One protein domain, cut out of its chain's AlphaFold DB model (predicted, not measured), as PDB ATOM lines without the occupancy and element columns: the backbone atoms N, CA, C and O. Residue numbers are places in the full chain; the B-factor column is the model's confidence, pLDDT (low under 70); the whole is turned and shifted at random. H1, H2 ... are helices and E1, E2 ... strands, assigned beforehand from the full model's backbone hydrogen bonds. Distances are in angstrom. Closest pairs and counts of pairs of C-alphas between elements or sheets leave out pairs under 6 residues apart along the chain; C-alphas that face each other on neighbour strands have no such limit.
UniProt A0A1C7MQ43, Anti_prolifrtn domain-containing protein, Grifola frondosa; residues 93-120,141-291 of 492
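This is residues 93 to 120 and 141 to 291 of the 492 residues of the protein "Anti_prolifrtn domain-containing protein" of Grifola frondosa (UniProt A0A1C7MQ43). One long helix, H1, runs through the middle of the domain, with a small twisted sheet of four strands on one side of it and the loosely attached helices H2 and H3 on the side away from the sheet. H4 crosses H1 on a third side, with H6 packed along H4, and no named helix covers the sheet's other face. The printed part has 179 residues with seven named helices and four named strands, in the order H1 H2 H3 H4 H5 E1 H6 H7 E2 E3 E4; the sheet, E1 - E2 - E3 - E4, is antiparallel throughout, and the class is mixed, helices and strands. The whole is compact, with a radius of gyration of the C-alphas of 17.3 A, and rounded, spanning 45 by 42 by 31 A.

H1, residues 93 to 120, is 40.9 A long and begins with C-alpha 93 at (10.566, -45.853, 15.686). After the cut come H2, residues 141 to 153, 19.2 A, and H3, residues 159 to 175, 24.8 A. H4, residues 181 to 202, is 32.0 A long and ends with C-alpha 202 at (1.115, -44.109, 10.063). H5 is residues 215 to 218, E1 residues 220 to 222, H6 residues 230 to 238, 12.1 A, and H7 residues 243 to 249, 9.9 A. E2, residues 255 to 260, is 16.0 A long, E3, residues 263 to 268, 16.5 A, and E4, residues 279 to 284, 12.5 A, ending with C-alpha 284 at (7.178, -60.375, 5.958).

E2, E3 and E4 form a meander, each strand the antiparallel neighbour of the one before, and both its pairs are hairpins. N 258 and O 265 of E2 and E3 are 2.8 A apart, and N 266 and O 280 of E3 and E4 are 2.8 A apart, both within hydrogen-bond range. E1 is the edge strand beside E2, with N 220 and O 257 at 2.8 A. H1 is on the sheet at a height of 9.9 A, and the two make two layers, a helix on one face of a sheet. H1 lies over E3 and, only just, over E4, with 3 of its C-alphas falling on E4; it runs slantwise to the strands, only just, at 33 degrees to E3 on the local plane. The hub is H4, which touches three helices. Its residues 191 to 199 touch H1 at a steep tilt of 42 degrees, opposite ways, the C-alphas of Leu 100 and Glu 195 being the closest at 6.4 A. H4 and H6 touch at a shallow tilt of 27 degrees, opposite ways; their closest C-alphas, those of Ala 193 and Ala 235, are 4.8 A apart. H4 and H5 only just touch, with 3 pairs of C-alphas within 8 A, the closest those of Phe 202 and Arg 218 at 6.3 A, and H5 only grazes the sheet. H1 and H7 also only just touch, with 3 such pairs, the closest C-alphas being those of Thr 111 and Val 249 at 6.2 A. H3 is close to H1 but not clearly touching, with the C-alphas of Leu 98 and His 163 closest at 7.9 A, and H2 is apart from H1 and H3. Every O i to N i+4 pair is within hydrogen-bond range in H1, H2, H6 and H7, against 11 of 13 in H3 and 17 of 18 in H4; H5 is too short for such a pair.

The C-alphas of Val 157 and Asp 272 are the two farthest apart, at 48.1 A. Residues 121 to 140 are not printed, and C-alphas 120 and 141 are 16.6 A apart across this cut. Of the links that are printed whole, that from H4 to H5 is long, with 12 residues. Residues 141 to 146, which belong to H2, stand free, as do residues 176 to 182. The mean pLDDT of the printed part is 74.8, and confidence is low, under 70, in residues 93 to 120, 141 to 181, 271 and 287 to 291.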
ATOM      1  N   ARG A  93       9.850 -46.628  16.719       52.09
ATOM      2  CA  ARG A  93      10.566 -45.853  15.686       52.09
ATOM      3  C   ARG A  93      11.593 -46.696  14.927       52.09
ATOM      4  O   ARG A  93      11.812 -46.462  13.744       52.09
ATOM      5  N   PHE A  94      12.202 -47.677  15.594       53.00
ATOM      6  CA  PHE A  94      13.181 -48.567  14.966       53.00
ATOM      7  C   PHE A  94      12.522 -49.554  13.996       53.00
ATOM      8  O   PHE A  94      13.042 -49.768  12.905       53.00
ATOM      9  N   GLN A  95      11.352 -50.099  14.345       54.88
ATOM     10  CA  GLN A  95      10.626 -51.019  13.461       54.88
ATOM     11  C   GLN A  95      10.124 -50.337  12.182       54.88
ATOM     12  O   GLN A  95      10.210 -50.924  11.108       54.88
ATOM     13  N   THR A  96       9.657 -49.085  12.259       54.84
ATOM     14  CA  THR A  96       9.200 -48.355  11.065       54.84
ATOM     15  C   THR A  96      10.331 -48.059  10.078       54.84
ATOM     16  O   THR A  96      10.082 -48.068   8.878       54.84
ATOM     17  N   SER A  97      11.562 -47.840  10.561       59.12
ATOM     18  CA  SER A  97      12.736 -47.580   9.709       59.12
ATOM     19  C   SER A  97      13.087 -48.795   8.844       59.12
ATOM     20  O   SER A  97      13.141 -48.686   7.625       59.12
ATOM     21  N   LEU A  98      13.210 -49.977   9.460       61.28
ATOM     22  CA  LEU A  98      13.552 -51.229   8.764       61.28
ATOM     23  C   LEU A  98      12.533 -51.608   7.674       61.28
ATOM     24  O   LEU A  98      12.894 -52.125   6.618       61.28
ATOM     25  N   LEU A  99      11.253 -51.335   7.927       57.75
ATOM     26  CA  LEU A  99      10.160 -51.553   6.977       57.75
ATOM     27  C   LEU A  99      10.254 -50.635   5.750       57.75
ATOM     28  O   LEU A  99       9.999 -51.066   4.623       57.75
ATOM     29  N   LEU A 100      10.622 -49.371   5.961       60.94
ATOM     30  CA  LEU A 100      10.786 -48.403   4.880       60.94
ATOM     31  C   LEU A 100      12.024 -48.720   4.031       60.94
ATOM     32  O   LEU A 100      11.941 -48.633   2.806       60.94
ATOM     33  N   ASP A 101      13.103 -49.205   4.648       64.06
ATOM     34  CA  ASP A 101      14.291 -49.686   3.935       64.06
ATOM     35  C   ASP A 101      13.971 -50.880   3.020       64.06
ATOM     36  O   ASP A 101      14.421 -50.940   1.873       64.06
ATOM     37  N   ALA A 102      13.153 -51.829   3.494       62.00
ATOM     38  CA  ALA A 102      12.722 -52.979   2.697       62.00
ATOM     39  C   ALA A 102      11.841 -52.559   1.508       62.00
ATOM     40  O   ALA A 102      12.067 -53.012   0.379       62.00
ATOM     41  N   LEU A 103      10.883 -51.651   1.739       63.28
ATOM     42  CA  LEU A 103      10.044 -51.065   0.689       63.28
ATOM     43  C   LEU A 103      10.900 -50.364  -0.372       63.28
ATOM     44  O   LEU A 103      10.694 -50.545  -1.572       63.28
ATOM     45  N   LEU A 104      11.882 -49.582   0.065       65.94
ATOM     46  CA  LEU A 104      12.756 -48.842  -0.827       65.94
ATOM     47  C   LEU A 104      13.666 -49.776  -1.630       65.94
ATOM     48  O   LEU A 104      13.809 -49.605  -2.839       65.94
ATOM     49  N   CYS A 105      14.226 -50.805  -0.992       67.38
ATOM     50  CA  CYS A 105      15.027 -51.825  -1.664       67.38
ATOM     51  C   CYS A 105      14.211 -52.540  -2.751       67.38
ATOM     52  O   CYS A 105      14.731 -52.800  -3.839       67.38
ATOM     53  N   PHE A 106      12.923 -52.794  -2.497       68.75
ATOM     54  CA  PHE A 106      12.002 -53.312  -3.504       68.75
ATOM     55  C   PHE A 106      11.767 -52.311  -4.642       68.75
ATOM     56  O   PHE A 106      11.968 -52.676  -5.799       68.75
ATOM     57  N   ILE A 107      11.414 -51.055  -4.342       64.75
ATOM     58  CA  ILE A 107      11.156 -50.021  -5.360       64.75
ATOM     59  C   ILE A 107      12.389 -49.814  -6.247       64.75
ATOM     60  O   ILE A 107      12.260 -49.769  -7.471       64.75
ATOM     61  N   VAL A 108      13.589 -49.742  -5.663       64.19
ATOM     62  CA  VAL A 108      14.827 -49.532  -6.423       64.19
ATOM     63  C   VAL A 108      15.195 -50.764  -7.248       64.19
ATOM     64  O   VAL A 108      15.517 -50.614  -8.424       64.19
ATOM     65  N   LYS A 109      15.088 -51.984  -6.697       67.50
ATOM     66  CA  LYS A 109      15.314 -53.219  -7.475       67.50
ATOM     67  C   LYS A 109      14.325 -53.352  -8.627       67.50
ATOM     68  O   LYS A 109      14.738 -53.690  -9.731       67.50
ATOM     69  N   TRP A 110      13.050 -53.066  -8.382       64.56
ATOM     70  CA  TRP A 110      12.009 -53.102  -9.403       64.56
ATOM     71  C   TRP A 110      12.287 -52.086 -10.510       64.56
ATOM     72  O   TRP A 110      12.300 -52.442 -11.683       64.56
ATOM     73  N   THR A 111      12.603 -50.849 -10.129       54.53
ATOM     74  CA  THR A 111      12.957 -49.760 -11.049       54.53
ATOM     75  C   THR A 111      14.182 -50.108 -11.896       54.53
ATOM     76  O   THR A 111      14.156 -49.947 -13.112       54.53
ATOM     77  N   LEU A 112      15.248 -50.641 -11.286       58.62
ATOM     78  CA  LEU A 112      16.445 -51.092 -12.003       58.62
ATOM     79  C   LEU A 112      16.133 -52.238 -12.965       58.62
ATOM     80  O   LEU A 112      16.549 -52.182 -14.119       58.62
ATOM     81  N   CYS A 113      15.378 -53.249 -12.527       61.47
ATOM     82  CA  CYS A 113      14.947 -54.342 -13.396       61.47
ATOM     83  C   CYS A 113      14.109 -53.832 -14.573       61.47
ATOM     84  O   CYS A 113      14.336 -54.264 -15.699       61.47
ATOM     85  N   TYR A 114      13.194 -52.891 -14.334       55.34
ATOM     86  CA  TYR A 114      12.354 -52.297 -15.370       55.34
ATOM     87  C   TYR A 114      13.176 -51.482 -16.377       55.34
ATOM     88  O   TYR A 114      13.064 -51.713 -17.577       55.34
ATOM     89  N   ILE A 115      14.072 -50.603 -15.910       53.12
ATOM     90  CA  ILE A 115      14.964 -49.812 -16.776       53.12
ATOM     91  C   ILE A 115      15.868 -50.728 -17.614       53.12
ATOM     92  O   ILE A 115      16.075 -50.478 -18.802       53.12
ATOM     93  N   LEU A 116      16.407 -51.794 -17.014       56.12
ATOM     94  CA  LEU A 116      17.235 -52.769 -17.724       56.12
ATOM     95  C   LEU A 116      16.418 -53.557 -18.756       56.12
ATOM     96  O   LEU A 116      16.888 -53.754 -19.873       56.12
ATOM     97  N   HIS A 117      15.197 -53.963 -18.413       57.84
ATOM     98  CA  HIS A 117      14.301 -54.680 -19.316       57.84
ATOM     99  C   HIS A 117      13.862 -53.808 -20.504       57.84
ATOM    100  O   HIS A 117      13.953 -54.241 -21.652       57.84
ATOM    101  N   ASP A 118      13.472 -52.557 -20.255       49.72
ATOM    102  CA  ASP A 118      13.066 -51.603 -21.293       49.72
ATOM    103  C   ASP A 118      14.228 -51.266 -22.245       49.72
ATOM    104  O   ASP A 118      14.062 -51.249 -23.464       49.72
ATOM    105  N   ARG A 119      15.456 -51.121 -21.725       53.00
ATOM    106  CA  ARG A 119      16.673 -50.947 -22.546       53.00
ATOM    107  C   ARG A 119      17.010 -52.165 -23.407       53.00
ATOM    108  O   ARG A 119      17.571 -51.999 -24.489       53.00
ATOM    109  N   VAL A 120      16.691 -53.372 -22.940       66.56
ATOM    110  CA  VAL A 120      16.882 -54.609 -23.714       66.56
ATOM    111  C   VAL A 120      15.837 -54.724 -24.827       66.56
ATOM    112  O   VAL A 120      16.182 -55.150 -25.927       66.56
ATOM    113  N   THR A 141      28.031 -59.370 -12.879       39.88
ATOM    114  CA  THR A 141      27.362 -60.564 -12.332       39.88
ATOM    115  C   THR A 141      28.241 -61.313 -11.326       39.88
ATOM    116  O   THR A 141      27.734 -61.729 -10.285       39.88
ATOM    117  N   ALA A 142      29.559 -61.391 -11.544       35.97
ATOM    118  CA  ALA A 142      30.503 -61.942 -10.568       35.97
ATOM    119  C   ALA A 142      30.565 -61.114  -9.266       35.97
ATOM    120  O   ALA A 142      30.559 -61.697  -8.181       35.97
ATOM    121  N   SER A 143      30.520 -59.776  -9.342       39.69
ATOM    122  CA  SER A 143      30.434 -58.903  -8.155       39.69
ATOM    123  C   SER A 143      29.094 -59.023  -7.414       39.69
ATOM    124  O   SER A 143      29.068 -58.990  -6.184       39.69
ATOM    125  N   LEU A 144      27.985 -59.235  -8.132       39.28
ATOM    126  CA  LEU A 144      26.670 -59.524  -7.537       39.28
ATOM    127  C   LEU A 144      26.640 -60.877  -6.809       39.28
ATOM    128  O   LEU A 144      25.983 -60.998  -5.775       39.28
ATOM    129  N   ILE A 145      27.351 -61.889  -7.316       38.03
ATOM    130  CA  ILE A 145      27.462 -63.207  -6.674       38.03
ATOM    131  C   ILE A 145      28.423 -63.139  -5.476       38.03
ATOM    132  O   ILE A 145      28.066 -63.599  -4.393       38.03
ATOM    133  N   ALA A 146      29.581 -62.485  -5.606       35.25
ATOM    134  CA  ALA A 146      30.524 -62.286  -4.502       35.25
ATOM    135  C   ALA A 146      29.909 -61.473  -3.341       35.25
ATOM    136  O   ALA A 146      30.094 -61.836  -2.181       35.25
ATOM    137  N   GLY A 147      29.091 -60.453  -3.645       37.25
ATOM    138  CA  GLY A 147      28.331 -59.683  -2.652       37.25
ATOM    139  C   GLY A 147      27.244 -60.488  -1.922       37.25
ATOM    140  O   GLY A 147      26.932 -60.209  -0.762       37.25
ATOM    141  N   ARG A 148      26.693 -61.534  -2.557       40.12
ATOM    142  CA  ARG A 148      25.756 -62.474  -1.913       40.12
ATOM    143  C   ARG A 148      26.455 -63.398  -0.913       40.12
ATOM    144  O   ARG A 148      25.874 -63.687   0.132       40.12
ATOM    145  N   TYR A 149      27.695 -63.812  -1.180       32.28
ATOM    146  CA  TYR A 149      28.454 -64.683  -0.273       32.28
ATOM    147  C   TYR A 149      29.020 -63.946   0.949       32.28
ATOM    148  O   TYR A 149      29.021 -64.509   2.042       32.28
ATOM    149  N   THR A 150      29.411 -62.675   0.827       33.28
ATOM    150  CA  THR A 150      29.825 -61.861   1.987       33.28
ATOM    151  C   THR A 150      28.648 -61.458   2.879       33.28
ATOM    152  O   THR A 150      28.795 -61.418   4.099       33.28
ATOM    153  N   SER A 151      27.457 -61.259   2.303       37.97
ATOM    154  CA  SER A 151      26.225 -60.972   3.056       37.97
ATOM    155  C   SER A 151      25.720 -62.177   3.864       37.97
ATOM    156  O   SER A 151      25.165 -62.003   4.944       37.97
ATOM    157  N   ALA A 152      25.950 -63.404   3.382       34.09
ATOM    158  CA  ALA A 152      25.565 -64.630   4.084       34.09
ATOM    159  C   ALA A 152      26.494 -64.986   5.266       34.09
ATOM    160  O   ALA A 152      26.064 -65.661   6.197       34.09
ATOM    161  N   ILE A 153      27.746 -64.511   5.264       37.09
ATOM    162  CA  ILE A 153      28.750 -64.831   6.300       37.09
ATOM    163  C   ILE A 153      28.670 -63.877   7.518       37.09
ATOM    164  O   ILE A 153      29.230 -64.174   8.570       37.09
ATOM    165  N   LEU A 154      27.911 -62.774   7.442       33.06
ATOM    166  CA  LEU A 154      27.825 -61.753   8.505       33.06
ATOM    167  C   LEU A 154      26.491 -61.719   9.283       33.06
ATOM    168  O   LEU A 154      26.288 -60.830  10.108       33.06
ATOM    169  N   LEU A 155      25.600 -62.700   9.098       35.53
ATOM    170  CA  LEU A 155      24.271 -62.763   9.742       35.53
ATOM    171  C   LEU A 155      24.278 -63.143  11.240       35.53
ATOM    172  O   LEU A 155      23.317 -63.715  11.744       35.53
ATOM    173  N   ASN A 156      25.335 -62.803  11.980       37.94
ATOM    174  CA  ASN A 156      25.380 -62.982  13.434       37.94
ATOM    175  C   ASN A 156      25.841 -61.715  14.171       37.94
ATOM    176  O   ASN A 156      26.597 -61.779  15.140       37.94
ATOM    177  N   VAL A 157      25.425 -60.544  13.681       32.91
ATOM    178  CA  VAL A 157      25.745 -59.251  14.297       32.91
ATOM    179  C   VAL A 157      24.488 -58.384  14.398       32.91
ATOM    180  O   VAL A 157      23.621 -58.407  13.530       32.91
ATOM    181  N   ASN A 158      24.411 -57.654  15.511       31.02
ATOM    182  CA  ASN A 158      23.365 -56.739  15.973       31.02
ATOM    183  C   ASN A 158      22.625 -55.986  14.829       31.02
ATOM    184  O   ASN A 158      23.293 -55.424  13.957       31.02
ATOM    185  N   PRO A 159      21.276 -55.901  14.825       40.69
ATOM    186  CA  PRO A 159      20.479 -55.250  13.766       40.69
ATOM    187  C   PRO A 159      20.874 -53.798  13.437       40.69
ATOM    188  O   PRO A 159      20.660 -53.335  12.318       40.69
ATOM    189  N   THR A 160      21.515 -53.082  14.362       37.66
ATOM    190  CA  THR A 160      22.086 -51.745  14.121       37.66
ATOM    191  C   THR A 160      23.272 -51.742  13.149       37.66
ATOM    192  O   THR A 160      23.500 -50.739  12.476       37.66
ATOM    193  N   THR A 161      24.024 -52.841  13.032       35.94
ATOM    194  CA  THR A 161      25.191 -52.950  12.139       35.94
ATOM    195  C   THR A 161      24.785 -53.315  10.704       35.94
ATOM    196  O   THR A 161      25.426 -52.872   9.755       35.94
ATOM    197  N   ALA A 162      23.671 -54.035  10.523       37.72
ATOM    198  CA  ALA A 162      23.116 -54.364   9.205       37.72
ATOM    199  C   ALA A 162      22.565 -53.127   8.460       37.72
ATOM    200  O   ALA A 162      22.746 -53.005   7.249       37.72
ATOM    201  N   HIS A 163      21.976 -52.169   9.189       43.97
ATOM    202  CA  HIS A 163      21.437 -50.911   8.648       43.97
ATOM    203  C   HIS A 163      22.521 -50.011   8.012       43.97
ATOM    204  O   HIS A 163      22.307 -49.387   6.971       43.97
ATOM    205  N   LEU A 164      23.724 -49.972   8.596       39.12
ATOM    206  CA  LEU A 164      24.847 -49.186   8.067       39.12
ATOM    207  C   LEU A 164      25.533 -49.857   6.864       39.12
ATOM    208  O   LEU A 164      26.068 -49.169   6.000       39.12
ATOM    209  N   LEU A 165      25.487 -51.188   6.767       34.34
ATOM    210  CA  LEU A 165      26.125 -51.932   5.676       34.34
ATOM    211  C   LEU A 165      25.220 -52.062   4.437       34.34
ATOM    212  O   LEU A 165      25.719 -52.009   3.311       34.34
ATOM    213  N   LEU A 166      23.895 -52.154   4.612       43.53
ATOM    214  CA  LEU A 166      22.932 -52.149   3.498       43.53
ATOM    215  C   LEU A 166      22.808 -50.769   2.839       43.53
ATOM    216  O   LEU A 166      22.757 -50.689   1.614       43.53
ATOM    217  N   SER A 167      22.849 -49.684   3.620       45.66
ATOM    218  CA  SER A 167      22.916 -48.318   3.075       45.66
ATOM    219  C   SER A 167      24.258 -48.041   2.376       45.66
ATOM    220  O   SER A 167      24.272 -47.481   1.281       45.66
ATOM    221  N   SER A 168      25.382 -48.508   2.934       40.12
ATOM    222  CA  SER A 168      26.720 -48.334   2.336       40.12
ATOM    223  C   SER A 168      26.904 -49.098   1.017       40.12
ATOM    224  O   SER A 168      27.456 -48.550   0.066       40.12
ATOM    225  N   THR A 169      26.419 -50.340   0.922       39.47
ATOM    226  CA  THR A 169      26.533 -51.147  -0.312       39.47
ATOM    227  C   THR A 169      25.620 -50.643  -1.432       39.47
ATOM    228  O   THR A 169      25.975 -50.743  -2.605       39.47
ATOM    229  N   PHE A 170      24.486 -50.021  -1.092       47.41
ATOM    230  CA  PHE A 170      23.632 -49.319  -2.056       47.41
ATOM    231  C   PHE A 170      24.268 -48.024  -2.578       47.41
ATOM    232  O   PHE A 170      24.177 -47.735  -3.773       47.41
ATOM    233  N   ILE A 171      24.951 -47.269  -1.710       47.47
ATOM    234  CA  ILE A 171      25.664 -46.044  -2.097       47.47
ATOM    235  C   ILE A 171      26.860 -46.368  -3.005       47.47
ATOM    236  O   ILE A 171      27.048 -45.675  -4.001       47.47
ATOM    237  N   GLU A 172      27.619 -47.442  -2.756       42.19
ATOM    238  CA  GLU A 172      28.729 -47.857  -3.637       42.19
ATOM    239  C   GLU A 172      28.262 -48.368  -5.010       42.19
ATOM    240  O   GLU A 172      28.902 -48.084  -6.027       42.19
ATOM    241  N   MET A 173      27.112 -49.049  -5.076       43.50
ATOM    242  CA  MET A 173      26.524 -49.488  -6.350       43.50
ATOM    243  C   MET A 173      25.964 -48.307  -7.162       43.50
ATOM    244  O   MET A 173      26.065 -48.299  -8.388       43.50
ATOM    245  N   ALA A 174      25.440 -47.277  -6.487       45.00
ATOM    246  CA  ALA A 174      25.014 -46.025  -7.112       45.00
ATOM    247  C   ALA A 174      26.203 -45.121  -7.512       45.00
ATOM    248  O   ALA A 174      26.121 -44.395  -8.505       45.00
ATOM    249  N   ALA A 175      27.325 -45.189  -6.785       40.91
ATOM    250  CA  ALA A 175      28.506 -44.347  -6.993       40.91
ATOM    251  C   ALA A 175      29.362 -44.736  -8.213       40.91
ATOM    252  O   ALA A 175      30.077 -43.886  -8.742       40.91
ATOM    253  N   SER A 176      29.272 -45.972  -8.718       43.84
ATOM    254  CA  SER A 176      30.072 -46.411  -9.880       43.84
ATOM    255  C   SER A 176      29.629 -45.790 -11.221       43.84
ATOM    256  O   SER A 176      30.267 -45.980 -12.256       43.84
ATOM    257  N   THR A 177      28.570 -44.976 -11.217       44.31
ATOM    258  CA  THR A 177      27.985 -44.350 -12.410       44.31
ATOM    259  C   THR A 177      28.125 -42.827 -12.334       44.31
ATOM    260  O   THR A 177      27.170 -42.091 -12.099       44.31
ATOM    261  N   VAL A 178      29.344 -42.327 -12.551       40.91
ATOM    262  CA  VAL A 178      29.758 -40.908 -12.412       40.91
ATOM    263  C   VAL A 178      29.050 -39.933 -13.390       40.91
ATOM    264  O   VAL A 178      29.262 -38.727 -13.338       40.91
ATOM    265  N   ALA A 179      28.113 -40.406 -14.219       44.91
ATOM    266  CA  ALA A 179      27.206 -39.563 -15.011       44.91
ATOM    267  C   ALA A 179      25.833 -39.297 -14.343       44.91
ATOM    268  O   ALA A 179      25.038 -38.529 -14.878       44.91
ATOM    269  N   PHE A 180      25.550 -39.895 -13.178       51.97
ATOM    270  CA  PHE A 180      24.244 -39.843 -12.495       51.97
ATOM    271  C   PHE A 180      24.264 -39.084 -11.157       51.97
ATOM    272  O   PHE A 180      23.402 -39.302 -10.309       51.97
ATOM    273  N   GLY A 181      25.218 -38.171 -10.947       61.41
ATOM    274  CA  GLY A 181      25.344 -37.435  -9.679       61.41
ATOM    275  C   GLY A 181      24.081 -36.668  -9.251       61.41
ATOM    276  O   GLY A 181      23.862 -36.479  -8.061       61.41
ATOM    277  N   SER A 182      23.217 -36.273 -10.194       72.81
ATOM    278  CA  SER A 182      21.904 -35.694  -9.878       72.81
ATOM    279  C   SER A 182      20.897 -36.738  -9.384       72.81
ATOM    280  O   SER A 182      20.135 -36.457  -8.464       72.81
ATOM    281  N   LEU A 183      20.916 -37.951  -9.942       82.75
ATOM    282  CA  LEU A 183      19.953 -39.003  -9.622       82.75
ATOM    283  C   LEU A 183      20.149 -39.545  -8.203       82.75
ATOM    284  O   LEU A 183      19.165 -39.798  -7.515       82.75
ATOM    285  N   SER A 184      21.393 -39.691  -7.737       86.56
ATOM    286  CA  SER A 184      21.663 -40.162  -6.370       86.56
ATOM    287  C   SER A 184      21.157 -39.179  -5.312       86.56
ATOM    288  O   SER A 184      20.538 -39.596  -4.333       86.56
ATOM    289  N   VAL A 185      21.353 -37.874  -5.531       90.31
ATOM    290  CA  VAL A 185      20.854 -36.818  -4.639       90.31
ATOM    291  C   VAL A 185      19.327 -36.781  -4.648       90.31
ATOM    292  O   VAL A 185      18.719 -36.747  -3.580       90.31
ATOM    293  N   THR A 186      18.703 -36.849  -5.827       91.00
ATOM    294  CA  THR A 186      17.241 -36.908  -5.959       91.00
ATOM    295  C   THR A 186      16.657 -38.139  -5.265       91.00
ATOM    296  O   THR A 186      15.691 -38.007  -4.519       91.00
ATOM    297  N   LEU A 187      17.256 -39.322  -5.442       90.25
ATOM    298  CA  LEU A 187      16.805 -40.550  -4.779       90.25
ATOM    299  C   LEU A 187      16.948 -40.468  -3.256       90.25
ATOM    300  O   LEU A 187      16.013 -40.831  -2.546       90.25
ATOM    301  N   ALA A 188      18.065 -39.941  -2.748       91.75
ATOM    302  CA  ALA A 188      18.260 -39.751  -1.312       91.75
ATOM    303  C   ALA A 188      17.241 -38.759  -0.719       91.75
ATOM    304  O   ALA A 188      16.678 -39.004   0.347       91.75
ATOM    305  N   GLN A 189      16.954 -37.658  -1.423       95.62
ATOM    306  CA  GLN A 189      15.913 -36.708  -1.018       95.62
ATOM    307  C   GLN A 189      14.523 -37.344  -1.035       95.62
ATOM    308  O   GLN A 189      13.745 -37.143  -0.101       95.62
ATOM    309  N   LEU A 190      14.220 -38.124  -2.076       93.75
ATOM    310  CA  LEU A 190      12.950 -38.822  -2.216       93.75
ATOM    311  C   LEU A 190      12.740 -39.815  -1.078       93.75
ATOM    312  O   LEU A 190      11.678 -39.807  -0.459       93.75
ATOM    313  N   GLN A 191      13.763 -40.614  -0.775       93.25
ATOM    314  CA  GLN A 191      13.767 -41.559   0.333       93.25
ATOM    315  C   GLN A 191      13.486 -40.851   1.662       93.25
ATOM    316  O   GLN A 191      12.490 -41.159   2.317       93.25
ATOM    317  N   LEU A 192      14.301 -39.855   2.025       95.38
ATOM    318  CA  LEU A 192      14.164 -39.139   3.298       95.38
ATOM    319  C   LEU A 192      12.780 -38.491   3.446       95.38
ATOM    320  O   LEU A 192      12.161 -38.553   4.512       95.38
ATOM    321  N   ALA A 193      12.268 -37.879   2.374       96.75
ATOM    322  CA  ALA A 193      10.950 -37.259   2.386       96.75
ATOM    323  C   ALA A 193       9.823 -38.299   2.498       96.75
ATOM    324  O   ALA A 193       8.844 -38.067   3.214       96.75
ATOM    325  N   LEU A 194       9.945 -39.442   1.816       96.50
ATOM    326  CA  LEU A 194       8.965 -40.523   1.865       96.50
ATOM    327  C   LEU A 194       8.900 -41.148   3.258       96.50
ATOM    328  O   LEU A 194       7.809 -41.286   3.812       96.50
ATOM    329  N   GLU A 195      10.054 -41.449   3.850       95.75
ATOM    330  CA  GLU A 195      10.152 -42.003   5.197       95.75
ATOM    331  C   GLU A 195       9.506 -41.083   6.234       95.75
ATOM    332  O   GLU A 195       8.654 -41.519   7.017       95.75
ATOM    333  N   ALA A 196       9.847 -39.790   6.203       96.75
ATOM    334  CA  ALA A 196       9.279 -38.801   7.113       96.75
ATOM    335  C   ALA A 196       7.752 -38.686   6.952       96.75
ATOM    336  O   ALA A 196       7.015 -38.692   7.946       96.75
ATOM    337  N   ASN A 197       7.262 -38.628   5.709       97.25
ATOM    338  CA  ASN A 197       5.838 -38.472   5.416       97.25
ATOM    339  C   ASN A 197       5.017 -39.713   5.796       97.25
ATOM    340  O   ASN A 197       3.939 -39.572   6.382       97.25
ATOM    341  N   LEU A 198       5.507 -40.918   5.483       96.62
ATOM    342  CA  LEU A 198       4.826 -42.170   5.823       96.62
ATOM    343  C   LEU A 198       4.844 -42.421   7.329       96.62
ATOM    344  O   LEU A 198       3.804 -42.752   7.899       96.62
ATOM    345  N   THR A 199       5.970 -42.164   8.001       96.44
ATOM    346  CA  THR A 199       6.062 -42.264   9.465       96.44
ATOM    347  C   THR A 199       5.038 -41.354  10.137       96.44
ATOM    348  O   THR A 199       4.283 -41.799  11.005       96.44
ATOM    349  N   ALA A 200       4.948 -40.093   9.703       96.94
ATOM    350  CA  ALA A 200       3.969 -39.150  10.234       96.94
ATOM    351  C   ALA A 200       2.518 -39.599   9.972       96.94
ATOM    352  O   ALA A 200       1.670 -39.479  10.859       96.94
ATOM    353  N   GLN A 201       2.226 -40.142   8.782       97.06
ATOM    354  CA  GLN A 201       0.893 -40.643   8.436       97.06
ATOM    355  C   GLN A 201       0.503 -41.864   9.281       97.06
ATOM    356  O   GLN A 201      -0.632 -41.950   9.762       97.06
ATOM    357  N   PHE A 202       1.421 -42.811   9.465       97.69
ATOM    358  CA  PHE A 202       1.115 -44.109  10.063       97.69
ATOM    359  C   PHE A 202       1.195 -44.117  11.586       97.69
ATOM    360  O   PHE A 202       0.513 -44.943  12.196       97.69
ATOM    361  N   ALA A 203       1.913 -43.167  12.198       96.88
ATOM    362  CA  ALA A 203       2.149 -43.087  13.642       96.88
ATOM    363  C   ALA A 203       0.891 -43.289  14.505       96.88
ATOM    364  O   ALA A 203       0.942 -43.972  15.520       96.88
ATOM    365  N   SER A 204      -0.254 -42.730  14.098       97.25
ATOM    366  CA  SER A 204      -1.508 -42.832  14.868       97.25
ATOM    367  C   SER A 204      -2.215 -44.189  14.771       97.25
ATOM    368  O   SER A 204      -3.081 -44.493  15.587       97.25
ATOM    369  N   SER A 205      -1.881 -44.991  13.761       97.56
ATOM    370  CA  SER A 205      -2.525 -46.278  13.474       97.56
ATOM    371  C   SER A 205      -1.602 -47.475  13.698       97.56
ATOM    372  O   SER A 205      -2.054 -48.607  13.574       97.56
ATOM    373  N   TRP A 206      -0.325 -47.237  14.001       97.19
ATOM    374  CA  TRP A 206       0.697 -48.271  14.107       97.19
ATOM    375  C   TRP A 206       0.572 -49.046  15.423       97.19
ATOM    376  O   TRP A 206       0.968 -48.555  16.480       97.19
ATOM    377  N   VAL A 207       0.008 -50.256  15.363       96.81
ATOM    378  CA  VAL A 207      -0.219 -51.122  16.531       96.81
ATOM    379  C   VAL A 207       0.410 -52.498  16.270       96.81
ATOM    380  O   VAL A 207      -0.246 -53.354  15.686       96.81
ATOM    381  N   PRO A 208       1.671 -52.745  16.685       94.88
ATOM    382  CA  PRO A 208       2.359 -54.014  16.417       94.88
ATOM    383  C   PRO A 208       1.668 -55.256  16.992       94.88
ATOM    384  O   PRO A 208       1.780 -56.334  16.424       94.88
ATOM    385  N   THR A 209       0.927 -55.115  18.095       95.12
ATOM    386  CA  THR A 209       0.160 -56.215  18.705       95.12
ATOM    387  C   THR A 209      -1.080 -56.603  17.901       95.12
ATOM    388  O   THR A 209      -1.606 -57.694  18.078       95.12
ATOM    389  N   GLU A 210      -1.563 -55.713  17.033       96.31
ATOM    390  CA  GLU A 210      -2.730 -55.924  16.176       96.31
ATOM    391  C   GLU A 210      -2.395 -55.429  14.756       96.31
ATOM    392  O   GLU A 210      -2.896 -54.378  14.344       96.31
ATOM    393  N   PRO A 211      -1.547 -56.145  13.986       95.19
ATOM    394  CA  PRO A 211      -0.997 -55.638  12.726       95.19
ATOM    395  C   PRO A 211      -2.044 -55.177  11.711       95.19
ATOM    396  O   PRO A 211      -1.854 -54.180  11.023       95.19
ATOM    397  N   LEU A 212      -3.198 -55.845  11.658       96.12
ATOM    398  CA  LEU A 212      -4.287 -55.500  10.737       96.12
ATOM    399  C   LEU A 212      -5.081 -54.260  11.176       96.12
ATOM    400  O   LEU A 212      -5.814 -53.658  10.381       96.12
ATOM    401  N   ARG A 213      -4.948 -53.827  12.435       97.00
ATOM    402  CA  ARG A 213      -5.689 -52.676  12.946       97.00
ATOM    403  C   ARG A 213      -5.213 -51.406  12.263       97.00
ATOM    404  O   ARG A 213      -4.064 -50.989  12.384       97.00
ATOM    405  N   GLY A 214      -6.134 -50.762  11.554       97.38
ATOM    406  CA  GLY A 214      -5.840 -49.555  10.789       97.38
ATOM    407  C   GLY A 214      -5.145 -49.805   9.449       97.38
ATOM    408  O   GLY A 214      -4.781 -48.821   8.813       97.38
ATOM    409  N   SER A 215      -5.026 -51.058   8.991       97.12
ATOM    410  CA  SER A 215      -4.400 -51.403   7.703       97.12
ATOM    411  C   SER A 215      -5.009 -50.613   6.538       97.12
ATOM    412  O   SER A 215      -4.297 -49.964   5.780       97.12
ATOM    413  N   GLY A 216      -6.340 -50.463   6.491       97.38
ATOM    414  CA  GLY A 216      -7.004 -49.631   5.475       97.38
ATOM    415  C   GLY A 216      -6.615 -48.139   5.480       97.38
ATOM    416  O   GLY A 216      -6.752 -47.476   4.461       97.38
ATOM    417  N   ARG A 217      -6.109 -47.589   6.596       97.19
ATOM    418  CA  ARG A 217      -5.565 -46.212   6.658       97.19
ATOM    419  C   ARG A 217      -4.106 -46.130   6.201       97.19
ATOM    420  O   ARG A 217      -3.632 -45.034   5.895       97.19
ATOM    421  N   ARG A 218      -3.409 -47.267   6.215       97.50
ATOM    422  CA  ARG A 218      -2.028 -47.435   5.754       97.50
ATOM    423  C   ARG A 218      -1.934 -47.969   4.327       97.50
ATOM    424  O   ARG A 218      -0.865 -47.908   3.739       97.50
ATOM    425  N   CYS A 219      -3.050 -48.432   3.772       97.31
ATOM    426  CA  CYS A 219      -3.194 -48.758   2.365       97.31
ATOM    427  C   CYS A 219      -2.963 -47.508   1.509       97.31
ATOM    428  O   CYS A 219      -3.633 -46.483   1.682       97.31
ATOM    429  N   LEU A 220      -2.018 -47.599   0.582       97.31
ATOM    430  CA  LEU A 220      -1.722 -46.579  -0.411       97.31
ATOM    431  C   LEU A 220      -2.157 -47.121  -1.768       97.31
ATOM    432  O   LEU A 220      -1.596 -48.101  -2.239       97.31
ATOM    433  N   THR A 221      -3.146 -46.493  -2.392       96.12
ATOM    434  CA  THR A 221      -3.547 -46.819  -3.764       96.12
ATOM    435  C   THR A 221      -2.726 -45.966  -4.722       96.12
ATOM    436  O   THR A 221      -2.793 -44.735  -4.674       96.12
ATOM    437  N   LEU A 222      -1.934 -46.613  -5.573       96.00
ATOM    438  CA  LEU A 222      -1.127 -45.974  -6.604       96.00
ATOM    439  C   LEU A 222      -1.774 -46.267  -7.953       96.00
ATOM    440  O   LEU A 222      -1.916 -47.424  -8.329       96.00
ATOM    441  N   SER A 223      -2.164 -45.222  -8.677       95.00
ATOM    442  CA  SER A 223      -2.755 -45.332 -10.011       95.00
ATOM    443  C   SER A 223      -2.164 -44.250 -10.916       95.00
ATOM    444  O   SER A 223      -2.043 -43.102 -10.471       95.00
ATOM    445  N   PRO A 224      -1.803 -44.568 -12.173       94.69
ATOM    446  CA  PRO A 224      -1.215 -43.599 -13.102       94.69
ATOM    447  C   PRO A 224      -2.187 -42.465 -13.458       94.69
ATOM    448  O   PRO A 224      -1.764 -41.342 -13.712       94.69
ATOM    449  N   LEU A 225      -3.493 -42.754 -13.451       94.19
ATOM    450  CA  LEU A 225      -4.562 -41.787 -13.729       94.19
ATOM    451  C   LEU A 225      -5.183 -41.221 -12.443       94.19
ATOM    452  O   LEU A 225      -6.009 -40.307 -12.492       94.19
ATOM    453  N   GLY A 226      -4.812 -41.784 -11.291       93.44
ATOM    454  CA  GLY A 226      -5.317 -41.391  -9.986       93.44
ATOM    455  C   GLY A 226      -4.557 -40.218  -9.379       93.44
ATOM    456  O   GLY A 226      -3.424 -39.898  -9.740       93.44
ATOM    457  N   VAL A 227      -5.191 -39.583  -8.395       95.69
ATOM    458  CA  VAL A 227      -4.521 -38.589  -7.553       95.69
ATOM    459  C   VAL A 227      -3.554 -39.325  -6.616       95.69
ATOM    460  O   VAL A 227      -4.001 -40.233  -5.911       95.69
ATOM    461  N   PRO A 228      -2.266 -38.939  -6.554       96.25
ATOM    462  CA  PRO A 228      -1.306 -39.609  -5.688       96.25
ATOM    463  C   PRO A 228      -1.695 -39.512  -4.209       96.25
ATOM    464  O   PRO A 228      -2.173 -38.459  -3.761       96.25
ATOM    465  N   PRO A 229      -1.417 -40.554  -3.401       97.56
ATOM    466  CA  PRO A 229      -1.495 -40.455  -1.952       97.56
ATOM    467  C   PRO A 229      -0.672 -39.268  -1.448       97.56
ATOM    468  O   PRO A 229       0.463 -39.053  -1.868       97.56
ATOM    469  N   ARG A 230      -1.240 -38.480  -0.528       97.75
ATOM    470  CA  ARG A 230      -0.657 -37.195  -0.108       97.75
ATOM    471  C   ARG A 230       0.784 -37.313   0.404       97.75
ATOM    472  O   ARG A 230       1.588 -36.423   0.148       97.75
ATOM    473  N   SER A 231       1.098 -38.380   1.136       97.44
ATOM    474  CA  SER A 231       2.443 -38.661   1.660       97.44
ATOM    475  C   SER A 231       3.461 -38.901   0.548       97.44
ATOM    476  O   SER A 231       4.542 -38.315   0.579       97.44
ATOM    477  N   ILE A 232       3.077 -39.692  -0.456       96.81
ATOM    478  CA  ILE A 232       3.876 -39.962  -1.651       96.81
ATOM    479  C   ILE A 232       4.045 -38.677  -2.462       96.81
ATOM    480  O   ILE A 232       5.173 -38.269  -2.705       96.81
ATOM    481  N   TYR A 233       2.954 -37.973  -2.779       97.69
ATOM    482  CA  TYR A 233       2.989 -36.721  -3.547       97.69
ATOM    483  C   TYR A 233       3.919 -35.668  -2.937       97.69
ATOM    484  O   TYR A 233       4.709 -35.035  -3.636       97.69
ATOM    485  N   ASN A 234       3.839 -35.480  -1.617       98.12
ATOM    486  CA  ASN A 234       4.710 -34.551  -0.908       98.12
ATOM    487  C   ASN A 234       6.186 -34.965  -1.013       98.12
ATOM    488  O   ASN A 234       7.043 -34.087  -1.095       98.12
ATOM    489  N   ALA A 235       6.478 -36.270  -1.023       96.75
ATOM    490  CA  ALA A 235       7.829 -36.783  -1.215       96.75
ATOM    491  C   ALA A 235       8.320 -36.565  -2.654       96.75
ATOM    492  O   ALA A 235       9.419 -36.038  -2.819       96.75
ATOM    493  N   CYS A 236       7.495 -36.850  -3.679       96.44
ATOM    494  CA  CYS A 236       7.849 -36.540  -5.076       96.44
ATOM    495  C   CYS A 236       8.184 -35.052  -5.210       96.44
ATOM    496  O   CYS A 236       9.232 -34.676  -5.723       96.44
ATOM    497  N   LYS A 237       7.303 -34.198  -4.673       97.50
ATOM    498  CA  LYS A 237       7.448 -32.745  -4.740       97.50
ATOM    499  C   LYS A 237       8.716 -32.255  -4.039       97.50
ATOM    500  O   LYS A 237       9.367 -31.352  -4.554       97.50
ATOM    501  N   ALA A 238       9.067 -32.825  -2.885       97.31
ATOM    502  CA  ALA A 238      10.282 -32.464  -2.156       97.31
ATOM    503  C   ALA A 238      11.561 -32.852  -2.915       97.31
ATOM    504  O   ALA A 238      12.537 -32.112  -2.862       97.31
ATOM    505  N   ALA A 239      11.533 -33.969  -3.645       96.25
ATOM    506  CA  ALA A 239      12.645 -34.446  -4.466       96.25
ATOM    507  C   ALA A 239      12.642 -33.893  -5.905       96.25
ATOM    508  O   ALA A 239      13.486 -34.277  -6.709       96.25
ATOM    509  N   ASN A 240      11.694 -33.009  -6.241       96.25
ATOM    510  CA  ASN A 240      11.482 -32.496  -7.597       96.25
ATOM    511  C   ASN A 240      11.270 -33.606  -8.653       96.25
ATOM    512  O   ASN A 240      11.774 -33.517  -9.770       96.25
ATOM    513  N   VAL A 241      10.523 -34.648  -8.286       95.88
ATOM    514  CA  VAL A 241      10.105 -35.745  -9.170       95.88
ATOM    515  C   VAL A 241       8.626 -35.566  -9.510       95.88
ATOM    516  O   VAL A 241       7.800 -35.357  -8.614       95.88
ATOM    517  N   GLU A 242       8.269 -35.644 -10.790       95.88
ATOM    518  CA  GLU A 242       6.867 -35.593 -11.204       95.88
ATOM    519  C   GLU A 242       6.162 -36.926 -10.901       95.88
ATOM    520  O   GLU A 242       6.733 -38.006 -11.051       95.88
ATOM    521  N   TRP A 243       4.895 -36.875 -10.478       95.12
ATOM    522  CA  TRP A 243       4.115 -38.086 -10.198       95.12
ATOM    523  C   TRP A 243       3.967 -38.997 -11.422       95.12
ATOM    524  O   TRP A 243       4.052 -40.216 -11.296       95.12
ATOM    525  N   SER A 244       3.753 -38.404 -12.599       95.56
ATOM    526  CA  SER A 244       3.612 -39.128 -13.864       95.56
ATOM    527  C   SER A 244       4.885 -39.911 -14.204       95.56
ATOM    528  O   SER A 244       4.804 -41.092 -14.533       95.56
ATOM    529  N   GLU A 245       6.053 -39.285 -14.040       94.50
ATOM    530  CA  GLU A 245       7.365 -39.901 -14.234       94.50
ATOM    531  C   GLU A 245       7.586 -41.054 -13.251       94.50
ATOM    532  O   GLU A 245       7.948 -42.155 -13.665       94.50
ATOM    533  N   TRP A 246       7.285 -40.851 -11.964       92.31
ATOM    534  CA  TRP A 246       7.377 -41.925 -10.976       92.31
ATOM    535  C   TRP A 246       6.459 -43.099 -11.348       92.31
ATOM    536  O   TRP A 246       6.918 -44.238 -11.438       92.31
ATOM    537  N   MET A 247       5.177 -42.857 -11.628       93.44
ATOM    538  CA  MET A 247       4.263 -43.942 -11.996       93.44
ATOM    539  C   MET A 247       4.674 -44.653 -13.285       93.44
ATOM    540  O   MET A 247       4.528 -45.872 -13.361       93.44
ATOM    541  N   ALA A 248       5.230 -43.938 -14.267       92.31
ATOM    542  CA  ALA A 248       5.776 -44.546 -15.479       92.31
ATOM    543  C   ALA A 248       6.941 -45.498 -15.160       92.31
ATOM    544  O   ALA A 248       6.991 -46.606 -15.691       92.31
ATOM    545  N   VAL A 249       7.825 -45.115 -14.234       89.25
ATOM    546  CA  VAL A 249       8.934 -45.959 -13.759       89.25
ATOM    547  C   VAL A 249       8.444 -47.198 -12.999       89.25
ATOM    548  O   VAL A 249       9.063 -48.258 -13.075       89.25
ATOM    549  N   LEU A 250       7.301 -47.107 -12.315       89.00
ATOM    550  CA  LEU A 250       6.639 -48.261 -11.689       89.00
ATOM    551  C   LEU A 250       5.914 -49.170 -12.698       89.00
ATOM    552  O   LEU A 250       5.269 -50.137 -12.296       89.00
ATOM    553  N   GLY A 251       6.021 -48.885 -13.998       92.44
ATOM    554  CA  GLY A 251       5.390 -49.650 -15.072       92.44
ATOM    555  C   GLY A 251       3.975 -49.190 -15.417       92.44
ATOM    556  O   GLY A 251       3.279 -49.880 -16.155       92.44
ATOM    557  N   GLY A 252       3.518 -48.050 -14.883       93.44
ATOM    558  CA  GLY A 252       2.200 -47.489 -15.195       93.44
ATOM    559  C   GLY A 252       1.029 -48.376 -14.766       93.44
ATOM    560  O   GLY A 252      -0.056 -48.264 -15.330       93.44
ATOM    561  N   VAL A 253       1.236 -49.269 -13.798       93.38
ATOM    562  CA  VAL A 253       0.208 -50.188 -13.297       93.38
ATOM    563  C   VAL A 253      -0.465 -49.638 -12.046       93.38
ATOM    564  O   VAL A 253       0.163 -48.966 -11.229       93.38
ATOM    565  N   GLU A 254      -1.753 -49.938 -11.892       93.56
ATOM    566  CA  GLU A 254      -2.500 -49.613 -10.681       93.56
ATOM    567  C   GLU A 254      -2.395 -50.737  -9.647       93.56
ATOM    568  O   GLU A 254      -2.622 -51.915  -9.949       93.56
ATOM    569  N   PHE A 255      -2.079 -50.375  -8.408       95.38
ATOM    570  CA  PHE A 255      -2.000 -51.319  -7.304       95.38
ATOM    571  C   PHE A 255      -2.237 -50.648  -5.950       95.38
ATOM    572  O   PHE A 255      -2.006 -49.454  -5.762       95.38
ATOM    573  N   ASP A 256      -2.667 -51.455  -4.990       96.31
ATOM    574  CA  ASP A 256      -2.744 -51.096  -3.585       96.31
ATOM    575  C   ASP A 256      -1.518 -51.643  -2.853       96.31
ATOM    576  O   ASP A 256      -1.203 -52.829  -2.945       96.31
ATOM    577  N   LEU A 257      -0.838 -50.785  -2.105       97.06
ATOM    578  CA  LEU A 257       0.288 -51.122  -1.248       97.06
ATOM    579  C   LEU A 257      -0.159 -51.077   0.215       97.06
ATOM    580  O   LEU A 257      -0.552 -50.025   0.722       97.06
ATOM    581  N   PHE A 258      -0.065 -52.209   0.899       97.12
ATOM    582  CA  PHE A 258      -0.397 -52.368   2.311       97.12
ATOM    583  C   PHE A 258       0.889 -52.397   3.131       97.12
ATOM    584  O   PHE A 258       1.766 -53.224   2.882       97.12
ATOM    585  N   ILE A 259       0.999 -51.485   4.097       97.31
ATOM    586  CA  ILE A 259       2.163 -51.347   4.976       97.31
ATOM    587  C   ILE A 259       1.691 -51.577   6.409       97.31
ATOM    588  O   ILE A 259       1.173 -50.666   7.060       97.31
ATOM    589  N   ASP A 260       1.854 -52.803   6.892       97.31
ATOM    590  CA  ASP A 260       1.427 -53.236   8.216       97.31
ATOM    591  C   ASP A 260       2.634 -53.657   9.076       97.31
ATOM    592  O   ASP A 260       3.707 -53.972   8.553       97.31
ATOM    593  N   PRO A 261       2.515 -53.631  10.416       95.88
ATOM    594  CA  PRO A 261       3.567 -54.141  11.286       95.88
ATOM    595  C   PRO A 261       3.918 -55.592  10.936       95.88
ATOM    596  O   PRO A 261       3.046 -56.456  10.935       95.88
ATOM    597  N   GLY A 262       5.187 -55.854  10.621       94.31
ATOM    598  CA  GLY A 262       5.664 -57.191  10.266       94.31
ATOM    599  C   GLY A 262       5.240 -57.701   8.879       94.31
ATOM    600  O   GLY A 262       5.565 -58.833   8.543       94.31
ATOM    601  N   CYS A 263       4.535 -56.916   8.052       95.19
ATOM    602  CA  CYS A 263       4.149 -57.350   6.707       95.19
ATOM    603  C   CYS A 263       3.921 -56.175   5.745       95.19
ATOM    604  O   CYS A 263       3.171 -55.243   6.032       95.19
ATOM    605  N   ILE A 264       4.528 -56.247   4.563       96.69
ATOM    606  CA  ILE A 264       4.259 -55.373   3.423       96.69
ATOM    607  C   ILE A 264       3.766 -56.245   2.276       96.69
ATOM    608  O   ILE A 264       4.458 -57.166   1.833       96.69
ATOM    609  N   SER A 265       2.590 -55.921   1.752       96.38
ATOM    610  CA  SER A 265       1.999 -56.637   0.623       96.38
ATOM    611  C   SER A 265       1.446 -55.681  -0.428       96.38
ATOM    612  O   SER A 265       1.120 -54.529  -0.146       96.38
ATOM    613  N   ILE A 266       1.364 -56.162  -1.664       96.75
ATOM    614  CA  ILE A 266       0.779 -55.458  -2.804       96.75
ATOM    615  C   ILE A 266      -0.440 -56.231  -3.279       96.75
ATOM    616  O   ILE A 266      -0.443 -57.459  -3.304       96.75
ATOM    617  N   ARG A 267      -1.462 -55.510  -3.721       95.25
ATOM    618  CA  ARG A 267      -2.593 -56.061  -4.457       95.25
ATOM    619  C   ARG A 267      -2.742 -55.316  -5.774       95.25
ATOM    620  O   ARG A 267      -3.017 -54.122  -5.782       95.25
ATOM    621  N   PHE A 268      -2.581 -56.013  -6.890       93.31
ATOM    622  CA  PHE A 268      -2.714 -55.405  -8.214       93.31
ATOM    623  C   PHE A 268      -4.188 -55.178  -8.571       93.31
ATOM    624  O   PHE A 268      -5.018 -56.076  -8.427       93.31
ATOM    625  N   GLY A 269      -4.548 -53.988  -9.039       82.62
ATOM    626  CA  GLY A 269      -5.923 -53.714  -9.443       82.62
ATOM    627  C   GLY A 269      -6.248 -54.399 -10.771       82.62
ATOM    628  O   GLY A 269      -5.810 -53.935 -11.815       82.62
ATOM    629  N   SER A 270      -7.053 -55.467 -10.767       73.88
ATOM    630  CA  SER A 270      -7.823 -55.891 -11.954       73.88
ATOM    631  C   SER A 270      -9.290 -55.509 -11.760       73.88
ATOM    632  O   SER A 270     -10.202 -56.335 -11.819       73.88
ATOM    633  N   TRP A 271      -9.513 -54.231 -11.437       69.19
ATOM    634  CA  TRP A 271     -10.835 -53.711 -11.081       69.19
ATOM    635  C   TRP A 271     -11.857 -53.917 -12.203       69.19
ATOM    636  O   TRP A 271     -13.018 -54.210 -11.922       69.19
ATOM    637  N   ASP A 272     -11.410 -53.857 -13.460       77.62
ATOM    638  CA  ASP A 272     -12.262 -54.022 -14.641       77.62
ATOM    639  C   ASP A 272     -12.868 -55.428 -14.753       77.62
ATOM    640  O   ASP A 272     -13.976 -55.592 -15.263       77.62
ATOM    641  N   ALA A 273     -12.177 -56.451 -14.241       80.31
ATOM    642  CA  ALA A 273     -12.639 -57.836 -14.295       80.31
ATOM    643  C   ALA A 273     -13.544 -58.220 -13.110       80.31
ATOM    644  O   ALA A 273     -14.025 -59.354 -13.052       80.31
ATOM    645  N   GLY A 274     -13.728 -57.329 -12.125       80.75
ATOM    646  CA  GLY A 274     -14.445 -57.627 -10.880       80.75
ATOM    647  C   GLY A 274     -13.789 -58.717 -10.019       80.75
ATOM    648  O   GLY A 274     -14.341 -59.103  -8.989       80.75
ATOM    649  N   LYS A 275     -12.613 -59.216 -10.420       83.69
ATOM    650  CA  LYS A 275     -11.819 -60.181  -9.664       83.69
ATOM    651  C   LYS A 275     -10.824 -59.414  -8.808       83.69
ATOM    652  O   LYS A 275      -9.932 -58.741  -9.319       83.69
ATOM    653  N   VAL A 276     -10.977 -59.528  -7.492       77.00
ATOM    654  CA  VAL A 276      -9.977 -59.029  -6.547       77.00
ATOM    655  C   VAL A 276      -8.730 -59.893  -6.720       77.00
ATOM    656  O   VAL A 276      -8.805 -61.111  -6.568       77.00
ATOM    657  N   SER A 277      -7.607 -59.283  -7.099       85.19
ATOM    658  CA  SER A 277      -6.353 -60.023  -7.244       85.19
ATOM    659  C   SER A 277      -5.855 -60.519  -5.886       85.19
ATOM    660  O   SER A 277      -6.155 -59.946  -4.833       85.19
ATOM    661  N   GLN A 278      -5.096 -61.611  -5.923       89.50
ATOM    662  CA  GLN A 278      -4.420 -62.146  -4.751       89.50
ATOM    663  C   GLN A 278      -3.371 -61.146  -4.243       89.50
ATOM    664  O   GLN A 278      -2.705 -60.468  -5.027       89.50
ATOM    665  N   PHE A 279      -3.215 -61.071  -2.922       92.31
ATOM    666  CA  PHE A 279      -2.142 -60.301  -2.304       92.31
ATOM    667  C   PHE A 279      -0.786 -60.955  -2.586       92.31
ATOM    668  O   PHE A 279      -0.623 -62.165  -2.437       92.31
ATOM    669  N   PHE A 280       0.192 -60.135  -2.949       94.44
ATOM    670  CA  PHE A 280       1.587 -60.511  -3.103       94.44
ATOM    671  C   PHE A 280       2.398 -59.913  -1.953       94.44
ATOM    672  O   PHE A 280       2.541 -58.693  -1.856       94.44
ATOM    673  N   THR A 281       2.921 -60.753  -1.063       94.94
ATOM    674  CA  THR A 281       3.763 -60.304   0.051       94.94
ATOM    675  C   THR A 281       5.148 -59.927  -0.469       94.94
ATOM    676  O   THR A 281       5.875 -60.777  -0.975       94.94
ATOM    677  N   ILE A 282       5.517 -58.647  -0.346       94.50
ATOM    678  CA  ILE A 282       6.864 -58.164  -0.686       94.50
ATOM    679  C   ILE A 282       7.844 -58.531   0.425       94.50
ATOM    680  O   ILE A 282       8.979 -58.933   0.174       94.50
ATOM    681  N   TRP A 283       7.403 -58.315   1.662       94.00
ATOM    682  CA  TRP A 283       8.205 -58.482   2.855       94.00
ATOM    683  C   TRP A 283       7.302 -58.957   3.977       94.00
ATOM    684  O   TRP A 283       6.264 -58.356   4.238       94.00
ATOM    685  N   SER A 284       7.710 -60.010   4.659       93.38
ATOM    686  CA  SER A 284       7.178 -60.375   5.958       93.38
ATOM    687  C   SER A 284       8.344 -60.404   6.928       93.38
ATOM    688  O   SER A 284       9.424 -60.919   6.627       93.38
ATOM    689  N   GLU A 285       8.126 -59.853   8.114       90.62
ATOM    690  CA  GLU A 285       8.854 -60.283   9.292       90.62
ATOM    691  C   GLU A 285       8.330 -61.686   9.575       90.62
ATOM    692  O   GLU A 285       7.422 -61.868  10.387       90.62
ATOM    693  N   ASP A 286       8.836 -62.666   8.819       73.69
ATOM    694  CA  ASP A 286       8.683 -64.072   9.148       73.69
ATOM    695  C   ASP A 286       9.273 -64.197  10.536       73.69
ATOM    696  O   ASP A 286      10.486 -64.269  10.757       73.69
ATOM    697  N   THR A 287       8.373 -64.100  11.502       54.88
ATOM    698  CA  THR A 287       8.675 -64.301  12.889       54.88
ATOM    699  C   THR A 287       9.309 -65.675  12.879       54.88
ATOM    700  O   THR A 287       8.690 -66.656  12.468       54.88
ATOM    701  N   VAL A 288      10.566 -65.749  13.311       55.84
ATOM    702  CA  VAL A 288      11.399 -66.963  13.426       55.84
ATOM    703  C   VAL A 288      10.710 -68.083  14.252       55.84
ATOM    704  O   VAL A 288      11.247 -69.166  14.460       55.84
ATOM    705  N   LEU A 289       9.477 -67.837  14.687       56.62
ATOM    706  CA  LEU A 289       8.510 -68.719  15.305       56.62
ATOM    707  C   LEU A 289       7.937 -69.786  14.359       56.62
ATOM    708  O   LEU A 289       7.653 -70.876  14.839       56.62
ATOM    709  N   GLU A 290       7.814 -69.556  13.047       56.34
ATOM    710  CA  GLU A 290       7.271 -70.577  12.122       56.34
ATOM    711  C   GLU A 290       8.168 -71.832  12.020       56.34
ATOM    712  O   GLU A 290       7.675 -72.947  12.223       56.34
ATOM    713  N   PRO A 291       9.503 -71.707  11.852       58.31
ATOM    714  CA  PRO A 291      10.394 -72.858  11.936       58.31
ATOM    715  C   PRO A 291      10.338 -73.554  13.294       58.31
ATOM    716  O   PRO A 291      10.591 -74.751  13.363       58.31
TER     717      PRO A 291